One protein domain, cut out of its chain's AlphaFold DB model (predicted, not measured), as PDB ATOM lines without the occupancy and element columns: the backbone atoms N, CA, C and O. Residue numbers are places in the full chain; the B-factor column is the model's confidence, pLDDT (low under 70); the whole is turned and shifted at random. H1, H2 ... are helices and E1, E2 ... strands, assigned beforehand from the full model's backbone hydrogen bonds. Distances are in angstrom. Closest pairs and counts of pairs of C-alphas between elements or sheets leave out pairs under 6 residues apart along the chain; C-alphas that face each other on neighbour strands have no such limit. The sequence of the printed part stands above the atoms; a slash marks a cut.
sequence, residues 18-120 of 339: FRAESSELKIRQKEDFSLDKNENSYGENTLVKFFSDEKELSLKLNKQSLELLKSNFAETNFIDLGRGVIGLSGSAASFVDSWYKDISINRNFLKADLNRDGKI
ATOM      1  N   PHE A  18      96.709 146.436  70.946       98.44
ATOM      2  CA  PHE A  18      97.423 145.395  70.213       98.44
ATOM      3  C   PHE A  18      96.629 144.995  68.975       98.44
ATOM      4  O   PHE A  18      95.400 145.110  68.950       98.44
ATOM      5  N   ARG A  19      97.337 144.566  67.934       98.38
ATOM      6  CA  ARG A  19      96.766 144.098  66.672       98.38
ATOM      7  C   ARG A  19      97.453 142.809  66.275       98.38
ATOM      8  O   ARG A  19      98.679 142.755  66.262       98.38
ATOM      9  N   ALA A  20      96.655 141.810  65.944       97.00
ATOM     10  CA  ALA A  20      97.141 140.587  65.351       97.00
ATOM     11  C   ALA A  20      97.774 140.906  63.985       97.00
ATOM     12  O   ALA A  20      97.311 141.789  63.256       97.00
ATOM     13  N   GLU A  21      98.856 140.209  63.653       94.44
ATOM     14  CA  GLU A  21      99.502 140.341  62.347       94.44
ATOM     15  C   GLU A  21      98.689 139.649  61.257       94.44
ATOM     16  O   GLU A  21      97.908 138.750  61.530       94.44
ATOM     17  N   SER A  22      98.870 140.038  59.997       89.00
ATOM     18  CA  SER A  22      98.194 139.324  58.911       89.00
ATOM     19  C   SER A  22      98.830 137.950  58.700       89.00
ATOM     20  O   SER A  22     100.026 137.849  58.420       89.00
ATOM     21  N   SER A  23      98.009 136.904  58.719       88.56
ATOM     22  CA  SER A  23      98.417 135.539  58.375       88.56
ATOM     23  C   SER A  23      97.634 134.990  57.189       88.56
ATOM     24  O   SER A  23      96.487 135.361  56.944       88.56
ATOM     25  N   GLU A  24      98.275 134.107  56.422       89.06
ATOM     26  CA  GLU A  24      97.629 133.434  55.298       89.06
ATOM     27  C   GLU A  24      96.663 132.360  55.802       89.06
ATOM     28  O   GLU A  24      97.031 131.468  56.570       89.06
ATOM     29  N   LEU A  25      95.431 132.391  55.298       92.88
ATOM     30  CA  LEU A  25      94.479 131.312  55.518       92.88
ATOM     31  C   LEU A  25      94.883 130.106  54.666       92.88
ATOM     32  O   LEU A  25      94.791 130.140  53.438       92.88
ATOM     33  N   LYS A  26      95.287 129.018  55.326       93.88
ATOM     34  CA  LYS A  26      95.613 127.741  54.677       93.88
ATOM     35  C   LYS A  26      94.824 126.597  55.286       93.88
ATOM     36  O   LYS A  26      94.771 126.440  56.504       93.88
ATOM     37  N   ILE A  27      94.239 125.777  54.418       95.88
ATOM     38  CA  ILE A  27      93.624 124.513  54.814       95.88
ATOM     39  C   ILE A  27      94.704 123.436  54.808       95.88
ATOM     40  O   ILE A  27      95.332 123.185  53.784       95.88
ATOM     41  N   ARG A  28      94.897 122.826  55.969       94.69
ATOM     42  CA  ARG A  28      95.772 121.686  56.234       94.69
ATOM     43  C   ARG A  28      94.929 120.445  56.511       94.69
ATOM     44  O   ARG A  28      93.788 120.567  56.965       94.69
ATOM     45  N   GLN A  29      95.502 119.276  56.271       95.56
ATOM     46  CA  GLN A  29      94.971 117.964  56.630       95.56
ATOM     47  C   GLN A  29      95.882 117.280  57.649       95.56
ATOM     48  O   GLN A  29      96.956 117.777  57.981       95.56
ATOM     49  N   LYS A  30      95.450 116.130  58.172       94.81
ATOM     50  CA  LYS A  30      96.184 115.387  59.204       94.81
ATOM     51  C   LYS A  30      97.603 115.014  58.769       94.81
ATOM     52  O   LYS A  30      98.506 115.020  59.598       94.81
ATOM     53  N   GLU A  31      97.789 114.712  57.490       94.62
ATOM     54  CA  GLU A  31      99.060 114.290  56.896       94.62
ATOM     55  C   GLU A  31     100.090 115.422  56.820       94.62
ATOM     56  O   GLU A  31     101.282 115.145  56.704       94.62
ATOM     57  N   ASP A  32      99.647 116.679  56.914       95.31
ATOM     58  CA  ASP A  32     100.544 117.835  56.917       95.31
ATOM     59  C   ASP A  32     101.270 117.997  58.256       95.31
ATOM     60  O   ASP A  32     102.295 118.671  58.306       95.31
ATOM     61  N   PHE A  33     100.753 117.397  59.335       95.50
ATOM     62  CA  PHE A  33     101.304 117.549  60.678       95.50
ATOM     63  C   PHE A  33     102.307 116.452  61.018       95.50
ATOM     64  O   PHE A  33     102.088 115.261  60.779       95.50
ATOM     65  N   SER A  34     103.385 116.845  61.689       90.94
ATOM     66  CA  SER A  34     104.294 115.901  62.316       90.94
ATOM     67  C   SER A  34     103.601 115.215  63.499       90.94
ATOM     68  O   SER A  34     102.937 115.844  64.327       90.94
ATOM     69  N   LEU A  35     103.737 113.891  63.586       82.44
ATOM     70  CA  LEU A  35     103.174 113.091  64.672       82.44
ATOM     71  C   LEU A  35     104.318 112.557  65.534       82.44
ATOM     72  O   LEU A  35     104.949 111.558  65.180       82.44
ATOM     73  N   ASP A  36     104.586 113.197  66.673       75.56
ATOM     74  CA  ASP A  36     105.506 112.642  67.666       75.56
ATOM     75  C   ASP A  36     104.750 111.666  68.580       75.56
ATOM     76  O   ASP A  36     103.705 111.963  69.160       75.56
ATOM     77  N   LYS A  37     105.298 110.457  68.732       68.75
ATOM     78  CA  LYS A  37     104.735 109.421  69.602       68.75
ATOM     79  C   LYS A  37     104.907 109.733  71.091       68.75
ATOM     80  O   LYS A  37     104.295 109.030  71.895       68.75
ATOM     81  N   ASN A  38     105.702 110.728  71.459       70.75
ATOM     82  CA  ASN A  38     105.896 111.137  72.846       70.75
ATOM     83  C   ASN A  38     105.071 112.373  73.222       70.75
ATOM     84  O   ASN A  38     104.910 112.650  74.409       70.75
ATOM     85  N   GLU A  39     104.508 113.080  72.240       74.44
ATOM     86  CA  GLU A  39     103.603 114.195  72.490       74.44
ATOM     87  C   GLU A  39     102.252 113.668  72.970       74.44
ATOM     88  O   GLU A  39     101.617 112.794  72.369       74.44
ATOM     89  N   ASN A  40     101.820 114.188  74.107       69.06
ATOM     90  CA  ASN A  40     100.524 113.887  74.662       69.06
ATOM     91  C   ASN A  40      99.957 115.110  75.372       69.06
ATOM     92  O   ASN A  40     100.670 115.941  75.935       69.06
ATOM     93  N   SER A  41      98.638 115.211  75.306       69.69
ATOM     94  CA  SER A  41      97.885 116.284  75.925       69.69
ATOM     95  C   SER A  41      97.074 115.709  77.082       69.69
ATOM     96  O   SER A  41      95.886 115.423  76.941       69.69
ATOM     97  N   TYR A  42      97.729 115.501  78.224       58.81
ATOM     98  CA  TYR A  42      97.069 115.092  79.464       58.81
ATOM     99  C   TYR A  42      97.171 116.226  80.491       58.81
ATOM    100  O   TYR A  42      98.271 116.592  80.900       58.81
ATOM    101  N   GLY A  43      96.030 116.793  80.895       64.44
ATOM    102  CA  GLY A  43      95.953 117.887  81.871       64.44
ATOM    103  C   GLY A  43      94.989 119.002  81.457       64.44
ATOM    104  O   GLY A  43      94.171 118.823  80.560       64.44
ATOM    105  N   GLU A  44      95.084 120.157  82.122       70.69
ATOM    106  CA  GLU A  44      94.207 121.323  81.891       70.69
ATOM    107  C   GLU A  44      94.500 122.076  80.582       70.69
ATOM    108  O   GLU A  44      93.658 122.834  80.098       70.69
ATOM    109  N   ASN A  45      95.679 121.849  79.999       86.19
ATOM    110  CA  ASN A  45      96.113 122.497  78.769       86.19
ATOM    111  C   ASN A  45      96.159 121.494  77.619       86.19
ATOM    112  O   ASN A  45      96.664 120.381  77.770       86.19
ATOM    113  N   THR A  46      95.670 121.921  76.459       92.56
ATOM    114  CA  THR A  46      95.688 121.161  75.218       92.56
ATOM    115  C   THR A  46      96.905 121.510  74.376       92.56
ATOM    116  O   THR A  46      97.143 122.685  74.104       92.56
ATOM    117  N   LEU A  47      97.670 120.502  73.944       94.81
ATOM    118  CA  LEU A  47      98.733 120.715  72.960       94.81
ATOM    119  C   LEU A  47      98.104 120.962  71.588       94.81
ATOM    120  O   LEU A  47      97.381 120.113  71.060       94.81
ATOM    121  N   VAL A  48      98.395 122.126  71.025       95.81
ATOM    122  CA  VAL A  48      97.860 122.577  69.751       95.81
ATOM    123  C   VAL A  48      98.998 122.784  68.764       95.81
ATOM    124  O   VAL A  48      99.997 123.428  69.085       95.81
ATOM    125  N   LYS A  49      98.835 122.236  67.560       96.75
ATOM    126  CA  LYS A  49      99.770 122.381  66.448       96.75
ATOM    127  C   LYS A  49      99.204 123.300  65.382       96.75
ATOM    128  O   LYS A  49      98.037 123.185  65.029       96.75
ATOM    129  N   PHE A  50     100.021 124.186  64.840       97.00
ATOM    130  CA  PHE A  50      99.649 125.070  63.735       97.00
ATOM    131  C   PHE A  50     100.897 125.461  62.942       97.00
ATOM    132  O   PHE A  50     102.008 125.100  63.317       97.00
ATOM    133  N   PHE A  51     100.723 126.181  61.837       96.69
ATOM    134  CA  PHE A  51     101.833 126.607  60.988       96.69
ATOM    135  C   PHE A  51     101.981 128.127  61.004       96.69
ATOM    136  O   PHE A  51     101.007 128.831  60.760       96.69
ATOM    137  N   SER A  52     103.210 128.599  61.217       95.00
ATOM    138  CA  SER A  52     103.638 129.982  60.977       95.00
ATOM    139  C   SER A  52     104.669 129.960  59.857       95.00
ATOM    140  O   SER A  52     105.734 129.369  60.022       95.00
ATOM    141  N   ASP A  53     104.373 130.585  58.717       91.56
ATOM    142  CA  ASP A  53     105.270 130.661  57.548       91.56
ATOM    143  C   ASP A  53     105.846 129.286  57.132       91.56
ATOM    144  O   ASP A  53     107.053 129.103  56.993       91.56
ATOM    145  N   GLU A  54     104.963 128.290  56.977       91.31
ATOM    146  CA  GLU A  54     105.281 126.878  56.667       91.31
ATOM    147  C   GLU A  54     106.060 126.104  57.740       91.31
ATOM    148  O   GLU A  54     106.284 124.901  57.594       91.31
ATOM    149  N   LYS A  55     106.407 126.737  58.860       94.81
ATOM    150  CA  LYS A  55     106.985 126.048  60.009       94.81
ATOM    151  C   LYS A  55     105.884 125.574  60.949       94.81
ATOM    152  O   LYS A  55     105.118 126.388  61.462       94.81
ATOM    153  N   GLU A  56     105.843 124.271  61.214       95.88
ATOM    154  CA  GLU A  56     104.988 123.715  62.265       95.88
ATOM    155  C   GLU A  56     105.464 124.193  63.643       95.88
ATOM    156  O   GLU A  56     106.652 124.140  63.974       95.88
ATOM    157  N   LEU A  57     104.512 124.652  64.445       95.12
ATOM    158  CA  LEU A  57     104.678 125.069  65.824       95.12
ATOM    159  C   LEU A  57     103.726 124.269  66.708       95.12
ATOM    160  O   LEU A  57     102.593 123.990  66.317       95.12
ATOM    161  N   SER A  58     104.181 123.967  67.921       94.12
ATOM    162  CA  SER A  58     103.402 123.291  68.956       94.12
ATOM    163  C   SER A  58     103.376 124.171  70.202       94.12
ATOM    164  O   SER A  58     104.435 124.482  70.746       94.12
ATOM    165  N   LEU A  59     102.189 124.571  70.657       94.06
ATOM    166  CA  LEU A  59     101.996 125.381  71.864       94.06
ATOM    167  C   LEU A  59     100.804 124.867  72.668       94.06
ATOM    168  O   LEU A  59      99.851 124.313  72.119       94.06
ATOM    169  N   LYS A  60     100.839 125.057  73.984       95.00
ATOM    170  CA  LYS A  60      99.729 124.696  74.865       95.00
ATOM    171  C   LYS A  60      98.702 125.819  74.968       95.00
ATOM    172  O   LYS A  60      99.007 126.922  75.423       95.00
ATOM    173  N   LEU A  61      97.456 125.505  74.624       95.81
ATOM    174  CA  LEU A  61      96.306 126.357  74.908       95.81
ATOM    175  C   LEU A  61      95.570 125.850  76.146       95.81
ATOM    176  O   LEU A  61      95.364 124.650  76.313       95.81
ATOM    177  N   ASN A  62      95.170 126.759  77.025       94.56
ATOM    178  CA  ASN A  62      94.311 126.442  78.152       94.56
ATOM    179  C   ASN A  62      92.879 126.165  77.673       94.56
ATOM    180  O   ASN A  62      92.491 126.491  76.545       94.56
ATOM    181  N   LYS A  63      92.081 125.562  78.557       94.12
ATOM    182  CA  LYS A  63      90.688 125.209  78.269       94.12
ATOM    183  C   LYS A  63      89.868 126.392  77.740       94.12
ATOM    184  O   LYS A  63      89.193 126.238  76.729       94.12
ATOM    185  N   GLN A  64      89.965 127.560  78.377       94.00
ATOM    186  CA  GLN A  64      89.180 128.744  78.012       94.00
ATOM    187  C   GLN A  64      89.486 129.223  76.586       94.00
ATOM    188  O   GLN A  64      88.565 129.462  75.809       94.00
ATOM    189  N   SER A  65      90.765 129.312  76.220       96.25
ATOM    190  CA  SER A  65      91.187 129.729  74.877       96.25
ATOM    191  C   SER A  65      90.715 128.726  73.828       96.25
ATOM    192  O   SER A  65      90.173 129.113  72.798       96.25
ATOM    193  N   LEU A  66      90.869 127.425  74.096       96.00
ATOM    194  CA  LEU A  66      90.428 126.391  73.162       96.00
ATOM    195  C   LEU A  66      88.902 126.376  72.983       96.00
ATOM    196  O   LEU A  66      88.427 126.201  71.862       96.00
ATOM    197  N   GLU A  67      88.136 126.550  74.061       95.31
ATOM    198  CA  GLU A  67      86.671 126.634  74.006       95.31
ATOM    199  C   GLU A  67      86.203 127.868  73.229       95.31
ATOM    200  O   GLU A  67      85.291 127.749  72.412       95.31
ATOM    201  N   LEU A  68      86.860 129.020  73.414       95.75
ATOM    202  CA  LEU A  68      86.575 130.235  72.648       95.75
ATOM    203  C   LEU A  68      86.826 130.036  71.148       95.75
ATOM    204  O   LEU A  68      85.993 130.412  70.326       95.75
ATOM    205  N   LEU A  69      87.940 129.397  70.777       97.56
ATOM    206  CA  LEU A  69      88.223 129.092  69.374       97.56
ATOM    207  C   LEU A  69      87.172 128.131  68.796       97.56
ATOM    208  O   LEU A  69      86.630 128.381  67.720       97.56
ATOM    209  N   LYS A  70      86.857 127.037  69.500       96.81
ATOM    210  CA  LYS A  70      85.901 126.023  69.023       96.81
ATOM    211  C   LYS A  70      84.471 126.544  68.895       96.81
ATOM    212  O   LYS A  70      83.737 126.049  68.049       96.81
ATOM    213  N   SER A  71      84.064 127.511  69.718       96.56
ATOM    214  CA  SER A  71      82.717 128.088  69.647       96.56
ATOM    215  C   SER A  71      82.540 129.091  68.503       96.56
ATOM    216  O   SER A  71      81.405 129.345  68.103       96.56
ATOM    217  N   ASN A  72      83.633 129.630  67.953       97.12
ATOM    218  CA  ASN A  72      83.592 130.678  66.929       97.12
ATOM    219  C   ASN A  72      84.086 130.237  65.547       97.12
ATOM    220  O   ASN A  72      83.775 130.883  64.545       97.12
ATOM    221  N   PHE A  73      84.846 129.147  65.462       97.12
ATOM    222  CA  PHE A  73      85.366 128.630  64.200       97.12
ATOM    223  C   PHE A  73      84.739 127.281  63.837       97.12
ATOM    224  O   PHE A  73      84.362 126.497  64.702       97.12
ATOM    225  N   ALA A  74      84.658 126.997  62.534       97.25
ATOM    226  CA  ALA A  74      84.111 125.739  62.031       97.25
ATOM    227  C   ALA A  74      84.878 124.523  62.576       97.25
ATOM    228  O   ALA A  74      86.104 124.552  62.657       97.25
ATOM    229  N   GLU A  75      84.174 123.424  62.861       96.88
ATOM    230  CA  GLU A  75      84.783 122.183  63.368       96.88
ATOM    231  C   GLU A  75      85.891 121.644  62.449       96.88
ATOM    232  O   GLU A  75      86.891 121.119  62.928       96.88
ATOM    233  N   THR A  76      85.775 121.861  61.134       96.62
ATOM    234  CA  THR A  76      86.793 121.491  60.135       96.62
ATOM    235  C   THR A  76      88.133 122.205  60.323       96.62
ATOM    236  O   THR A  76      89.134 121.786  59.748       96.62
ATOM    237  N   ASN A  77      88.175 123.277  61.120       98.06
ATOM    238  CA  ASN A  77      89.407 123.971  61.478       98.06
ATOM    239  C   ASN A  77      90.184 123.269  62.608       98.06
ATOM    240  O   ASN A  77      91.283 123.711  62.937       98.06
ATOM    241  N   PHE A  78      89.641 122.199  63.199       98.19
ATOM    242  CA  PHE A  78      90.241 121.460  64.311       98.19
ATOM    243  C   PHE A  78      90.415 119.986  63.937       98.19
ATOM    244  O   PHE A  78      89.458 119.221  63.856       98.19
ATOM    245  N   ILE A  79      91.660 119.574  63.727       97.44
ATOM    246  CA  ILE A  79      92.023 118.232  63.270       97.44
ATOM    247  C   ILE A  79      92.474 117.410  64.474       97.44
ATOM    248  O   ILE A  79      93.420 117.783  65.166       97.44
ATOM    249  N   ASP A  80      91.831 116.268  64.719       94.88
ATOM    250  CA  ASP A  80      92.280 115.328  65.749       94.88
ATOM    251  C   ASP A  80      93.534 114.570  65.278       94.88
ATOM    252  O   ASP A  80      93.491 113.657  64.437       94.88
ATOM    253  N   LEU A  81      94.679 114.947  65.847       93.88
ATOM    254  CA  LEU A  81      95.965 114.302  65.591       93.88
ATOM    255  C   LEU A  81      96.167 113.052  66.470       93.88
ATOM    256  O   LEU A  81      97.100 112.280  66.246       93.88
ATOM    257  N   GLY A  82      95.236 112.779  67.386       89.25
ATOM    258  CA  GLY A  82      95.257 111.680  68.339       89.25
ATOM    259  C   GLY A  82      95.849 112.087  69.690       89.25
ATOM    260  O   GLY A  82      96.605 113.048  69.809       89.25
ATOM    261  N   ARG A  83      95.513 111.320  70.740       85.44
ATOM    262  CA  ARG A  83      96.033 111.502  72.118       85.44
ATOM    263  C   ARG A  83      95.796 112.908  72.692       85.44
ATOM    264  O   ARG A  83      96.605 113.421  73.466       85.44
ATOM    265  N   GLY A  84      94.676 113.512  72.297       88.19
ATOM    266  CA  GLY A  84      94.262 114.843  72.732       88.19
ATOM    267  C   GLY A  84      95.020 115.996  72.071       88.19
ATOM    268  O   GLY A  84      94.797 117.134  72.462       88.19
ATOM    269  N   VAL A  85      95.905 115.733  71.102       93.38
ATOM    270  CA  VAL A  85      96.600 116.779  70.340       93.38
ATOM    271  C   VAL A  85      95.697 117.267  69.209       93.38
ATOM    272  O   VAL A  85      95.117 116.462  68.477       93.38
ATOM    273  N   ILE A  86      95.594 118.588  69.050       96.06
ATOM    274  CA  ILE A  86      94.742 119.221  68.036       96.06
ATOM    275  C   ILE A  86      95.612 119.967  67.025       96.06
ATOM    276  O   ILE A  86      96.410 120.815  67.406       96.06
ATOM    277  N   GLY A  87      95.432 119.691  65.736       97.50
ATOM    278  CA  GLY A  87      95.957 120.520  64.651       97.50
ATOM    279  C   GLY A  87      94.967 121.629  64.299       97.50
ATOM    280  O   GLY A  87      93.778 121.358  64.140       97.50
ATOM    281  N   LEU A  88      95.428 122.871  64.172       98.19
ATOM    282  CA  LEU A  88      94.618 123.978  63.673       98.19
ATOM    283  C   LEU A  88      94.763 124.110  62.162       98.19
ATOM    284  O   LEU A  88      95.860 124.035  61.610       98.19
ATOM    285  N   SER A  89      93.645 124.402  61.510       97.94
ATOM    286  CA  SER A  89      93.517 124.594  60.069       97.94
ATOM    287  C   SER A  89      92.672 125.836  59.767       97.94
ATOM    288  O   SER A  89      91.953 126.338  60.638       97.94
ATOM    289  N   GLY A  90      92.747 126.352  58.542       97.31
ATOM    290  CA  GLY A  90      91.867 127.415  58.054       97.31
ATOM    291  C   GLY A  90      91.882 128.674  58.917       97.31
ATOM    292  O   GLY A  90      92.938 129.154  59.331       97.31
ATOM    293  N   SER A  91      90.698 129.231  59.176       97.38
ATOM    294  CA  SER A  91      90.552 130.496  59.906       97.38
ATOM    295  C   SER A  91      91.044 130.418  61.352       97.38
ATOM    296  O   SER A  91      91.624 131.388  61.826       97.38
ATOM    297  N   ALA A  92      90.877 129.278  62.036       97.81
ATOM    298  CA  ALA A  92      91.364 129.136  63.412       97.81
ATOM    299  C   ALA A  92      92.899 129.152  63.463       97.81
ATOM    300  O   ALA A  92      93.478 129.830  64.308       97.81
ATOM    301  N   ALA A  93      93.562 128.456  62.527       97.88
ATOM    302  CA  ALA A  93      95.018 128.509  62.400       97.88
ATOM    303  C   ALA A  93      95.503 129.917  62.067       97.88
ATOM    304  O   ALA A  93      96.420 130.410  62.714       97.88
ATOM    305  N   SER A  94      94.859 130.570  61.094       97.62
ATOM    306  CA  SER A  94      95.196 131.936  60.696       97.62
ATOM    307  C   SER A  94      95.088 132.899  61.875       97.62
ATOM    308  O   SER A  94      95.994 133.696  62.083       97.62
ATOM    309  N   PHE A  95      94.018 132.813  62.668       98.12
ATOM    310  CA  PHE A  95      93.807 133.664  63.839       98.12
ATOM    311  C   PHE A  95      94.881 133.455  64.916       98.12
ATOM    312  O   PHE A  95      95.475 134.416  65.403       98.12
ATOM    313  N   VAL A  96      95.178 132.199  65.260       98.19
ATOM    314  CA  VAL A  96      96.206 131.881  66.263       98.19
ATOM    315  C   VAL A  96      97.603 132.281  65.779       98.19
ATOM    316  O   VAL A  96      98.366 132.850  66.558       98.19
ATOM    317  N   ASP A  97      97.927 132.062  64.499       98.31
ATOM    318  CA  ASP A  97      99.191 132.507  63.892       98.31
ATOM    319  C   ASP A  97      99.327 134.039  63.911       98.31
ATOM    320  O   ASP A  97     100.382 134.574  64.250       98.31
ATOM    321  N   SER A  98      98.231 134.753  63.645       98.25
ATOM    322  CA  SER A  98      98.186 136.221  63.660       98.25
ATOM    323  C   SER A  98      98.588 136.785  65.031       98.25
ATOM    324  O   SER A  98      99.416 137.697  65.129       98.25
ATOM    325  N   TRP A  99      98.056 136.210  66.115       98.56
ATOM    326  CA  TRP A  99      98.427 136.594  67.482       98.56
ATOM    327  C   TRP A  99      99.814 136.099  67.889       98.56
ATOM    328  O   TRP A  99     100.559 136.826  68.550       98.56
ATOM    329  N   TYR A 100     100.200 134.894  67.464       98.19
ATOM    330  CA  TYR A 100     101.552 134.379  67.669       98.19
ATOM    331  C   TYR A 100     102.609 135.323  67.077       98.19
ATOM    332  O   TYR A 100     103.597 135.632  67.749       98.19
ATOM    333  N   LYS A 101     102.390 135.823  65.857       97.81
ATOM    334  CA  LYS A 101     103.268 136.782  65.177       97.81
ATOM    335  C   LYS A 101     103.314 138.130  65.888       97.81
ATOM    336  O   LYS A 101     104.413 138.630  66.130       97.81
ATOM    337  N   ASP A 102     102.170 138.675  66.305       98.50
ATOM    338  CA  ASP A 102     102.134 139.902  67.114       98.50
ATOM    339  C   ASP A 102     102.984 139.756  68.386       98.50
ATOM    340  O   ASP A 102     103.858 140.580  68.652       98.50
ATOM    341  N   ILE A 103     102.807 138.672  69.145       97.94
ATOM    342  CA  ILE A 103     103.556 138.448  70.389       97.94
ATOM    343  C   ILE A 103     105.052 138.263  70.108       97.94
ATOM    344  O   ILE A 103     105.906 138.900  70.735       97.94
ATOM    345  N   SER A 104     105.370 137.408  69.140       96.44
ATOM    346  CA  SER A 104     106.741 137.036  68.796       96.44
ATOM    347  C   SER A 104     107.549 138.223  68.267       96.44
ATOM    348  O   SER A 104     108.719 138.381  68.631       96.44
ATOM    349  N   ILE A 105     106.925 139.066  67.436       95.56
ATOM    350  CA  ILE A 105     107.587 140.118  66.654       95.56
ATOM    351  C   ILE A 105     107.295 141.508  67.229       95.56
ATOM    352  O   ILE A 105     108.228 142.203  67.639       95.56
ATOM    353  N   ASN A 106     106.029 141.922  67.301       97.00
ATOM    354  CA  ASN A 106     105.657 143.296  67.663       97.00
ATOM    355  C   ASN A 106     105.752 143.562  69.163       97.00
ATOM    356  O   ASN A 106     106.297 144.588  69.585       97.00
ATOM    357  N   ARG A 107     105.288 142.607  69.981       96.88
ATOM    358  CA  ARG A 107     105.519 142.612  71.432       96.88
ATOM    359  C   ARG A 107     106.945 142.203  71.789       96.88
ATOM    360  O   ARG A 107     107.326 142.282  72.951       96.88
ATOM    361  N   ASN A 108     107.756 141.869  70.784       97.06
ATOM    362  CA  ASN A 108     109.199 141.688  70.871       97.06
ATOM    363  C   ASN A 108     109.640 140.476  71.711       97.06
ATOM    364  O   ASN A 108     110.776 140.457  72.181       97.06
ATOM    365  N   PHE A 109     108.784 139.460  71.883       96.69
ATOM    366  CA  PHE A 109     109.091 138.287  72.710       96.69
ATOM    367  C   PHE A 109     110.390 137.593  72.278       96.69
ATOM    368  O   PHE A 109     111.276 137.395  73.102       96.69
ATOM    369  N   LEU A 110     110.569 137.316  70.978       95.06
ATOM    370  CA  LEU A 110     111.740 136.578  70.476       95.06
ATOM    371  C   LEU A 110     113.077 137.293  70.713       95.06
ATOM    372  O   LEU A 110     114.119 136.645  70.759       95.06
ATOM    373  N   LYS A 111     113.070 138.630  70.798       96.00
ATOM    374  CA  LYS A 111     114.276 139.411  71.112       96.00
ATOM    375  C   LYS A 111     114.412 139.692  72.606       96.00
ATOM    376  O   LYS A 111     115.501 140.051  73.041       96.00
ATOM    377  N   ALA A 112     113.311 139.617  73.349       95.12
ATOM    378  CA  ALA A 112     113.289 139.820  74.785       95.12
ATOM    379  C   ALA A 112     113.770 138.577  75.540       95.12
ATOM    380  O   ALA A 112     114.480 138.749  76.518       95.12
ATOM    381  N   ASP A 113     113.444 137.374  75.061       94.88
ATOM    382  CA  ASP A 113     113.953 136.087  75.557       94.88
ATOM    383  C   ASP A 113     115.437 135.928  75.164       94.88
ATOM    384  O   ASP A 113     115.791 135.420  74.094       94.88
ATOM    385  N   LEU A 114     116.325 136.480  75.995       94.50
ATOM    386  CA  LEU A 114     117.757 136.588  75.719       94.50
ATOM    387  C   LEU A 114     118.451 135.235  75.868       94.50
ATOM    388  O   LEU A 114     119.404 134.948  75.137       94.50
ATOM    389  N   ASN A 115     117.999 134.430  76.829       92.62
ATOM    390  CA  ASN A 115     118.566 133.118  77.125       92.62
ATOM    391  C   ASN A 115     117.927 131.983  76.291       92.62
ATOM    392  O   ASN A 115     118.502 130.894  76.228       92.62
ATOM    393  N   ARG A 116     116.822 132.267  75.584       93.06
ATOM    394  CA  ARG A 116     116.061 131.347  74.724       93.06
ATOM    395  C   ARG A 116     115.464 130.167  75.481       93.06
ATOM    396  O   ARG A 116     115.403 129.058  74.943       93.06
ATOM    397  N   ASP A 117     115.053 130.390  76.723       90.56
ATOM    398  CA  ASP A 117     114.402 129.373  77.549       90.56
ATOM    399  C   ASP A 117     112.872 129.339  77.377       90.56
ATOM    400  O   ASP A 117     112.195 128.484  77.962       90.56
ATOM    401  N   GLY A 118     112.327 130.215  76.523       90.06
ATOM    402  CA  GLY A 118     110.902 130.301  76.225       90.06
ATOM    403  C   GLY A 118     110.105 131.090  77.262       90.06
ATOM    404  O   GLY A 118     108.868 131.022  77.254       90.06
ATOM    405  N   LYS A 119     110.778 131.824  78.152       93.00
ATOM    406  CA  LYS A 119     110.171 132.682  79.167       93.00
ATOM    407  C   LYS A 119     110.837 134.051  79.181       93.00
ATOM    408  O   LYS A 119     111.962 134.233  78.752       93.00
ATOM    409  N   ILE A 120     110.093 135.028  79.682       92.12
ATOM    410  CA  ILE A 120     110.584 136.373  79.959       92.12
ATOM    411  C   ILE A 120     110.723 136.514  81.468       92.12
ATOM    412  O   ILE A 120     109.718 136.526  82.186       92.12
TER     413      ILE A 120
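What this domain is: This is residues 18 to 120 of the 339 residues of an uncharacterized protein of Campylobacter avium LMG 24591 (UniProt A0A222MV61). A strongly twisted sheet of four strands has two helices over one face: long H2 crosses the strands and runs on past the sheet, and shorter H1 lies slantwise to them. Beyond the far end of H2, little H3 and the loop of residues 113 to 120 make a hook away from the sheet, while residues 18 to 44, with no named element, wind round the outside before the first strand. The printed part has 103 residues, with three named helices and four named strands in the order E1 E2 H1 E3 E4 H2 H3; the class is mixed, helices and strands. The sheet runs E2 E1 E4 E3, also mixed. The whole is compact, with a radius of gyration of the C-alphas of 13.7 A and spans of 34 by 29 by 26 A.

How they stand to each other: After residues 18 to 44, E1, residues 45 to 52, and E2, residues 55 to 62, form a hairpin; N 46 and O 61 are 2.7 A apart, within hydrogen-bond range. H1, residues 63 to 72, is on the sheet at a height of 9.7 A, over E1 and, only just, over E4, where 3 of its C-alphas fall. On the local plane its line and that of E1 stand at 47 degrees. E3, residues 78 to 82, and E4, residues 85 to 88, form a second hairpin, with N 79 and O 87 at 2.8 A. E1 and E4 are parallel neighbours at 36 degrees, with N 49 and O 86 at 2.8 A. E2, H1 and E3 make a split strand-helix-strand unit, two strands running the same way with E1 and E4 between them; its crossover is right-handed. H2, residues 90 to 106, is on the same face as H1 at a height of 8.7 A, over E1 and across the strands at 82 degrees on the local plane. The closest C-alphas of E1 and H2, those of Ser 52 and Asp 97, are 5.9 A apart. H1 and H2 are close but not clearly touching, with Leu 69 and Ala 92 closest, their C-alphas 6.7 A apart, at a steep tilt of 51 degrees, opposite ways. H3, residues 109 to 112, is not on the sheet; it is close to but not clearly touching H2, the C-alphas of Ser 104 and Leu 110 being the closest at 5.3 A. In H1 and H2 every O i to N i+4 pair is within hydrogen-bond range; H3 is too short for such a pair.

Where its parts are: E1 begins at C-alpha 45, (96.113, 122.497, 78.769), and measures 20.7 A; E2 measures 22.1 A. H1 measures 14.5 A, E3 11.7 A and E4 10.0 A. H2 starts at C-alpha 90, (91.867, 127.415, 58.054), and measures 23.1 A. H3, 4.9 A, ends at C-alpha 112, (113.289, 139.820, 74.785).

The domain as a whole: The two C-alphas farthest apart, those of Ala 74 and Asn 115, are 38.3 A apart. The printed part has no cut, and each link between consecutive named elements is tight. The mean pLDDT of the printed part is 92.8; residue 37 and residues 40 to 43 are under 70.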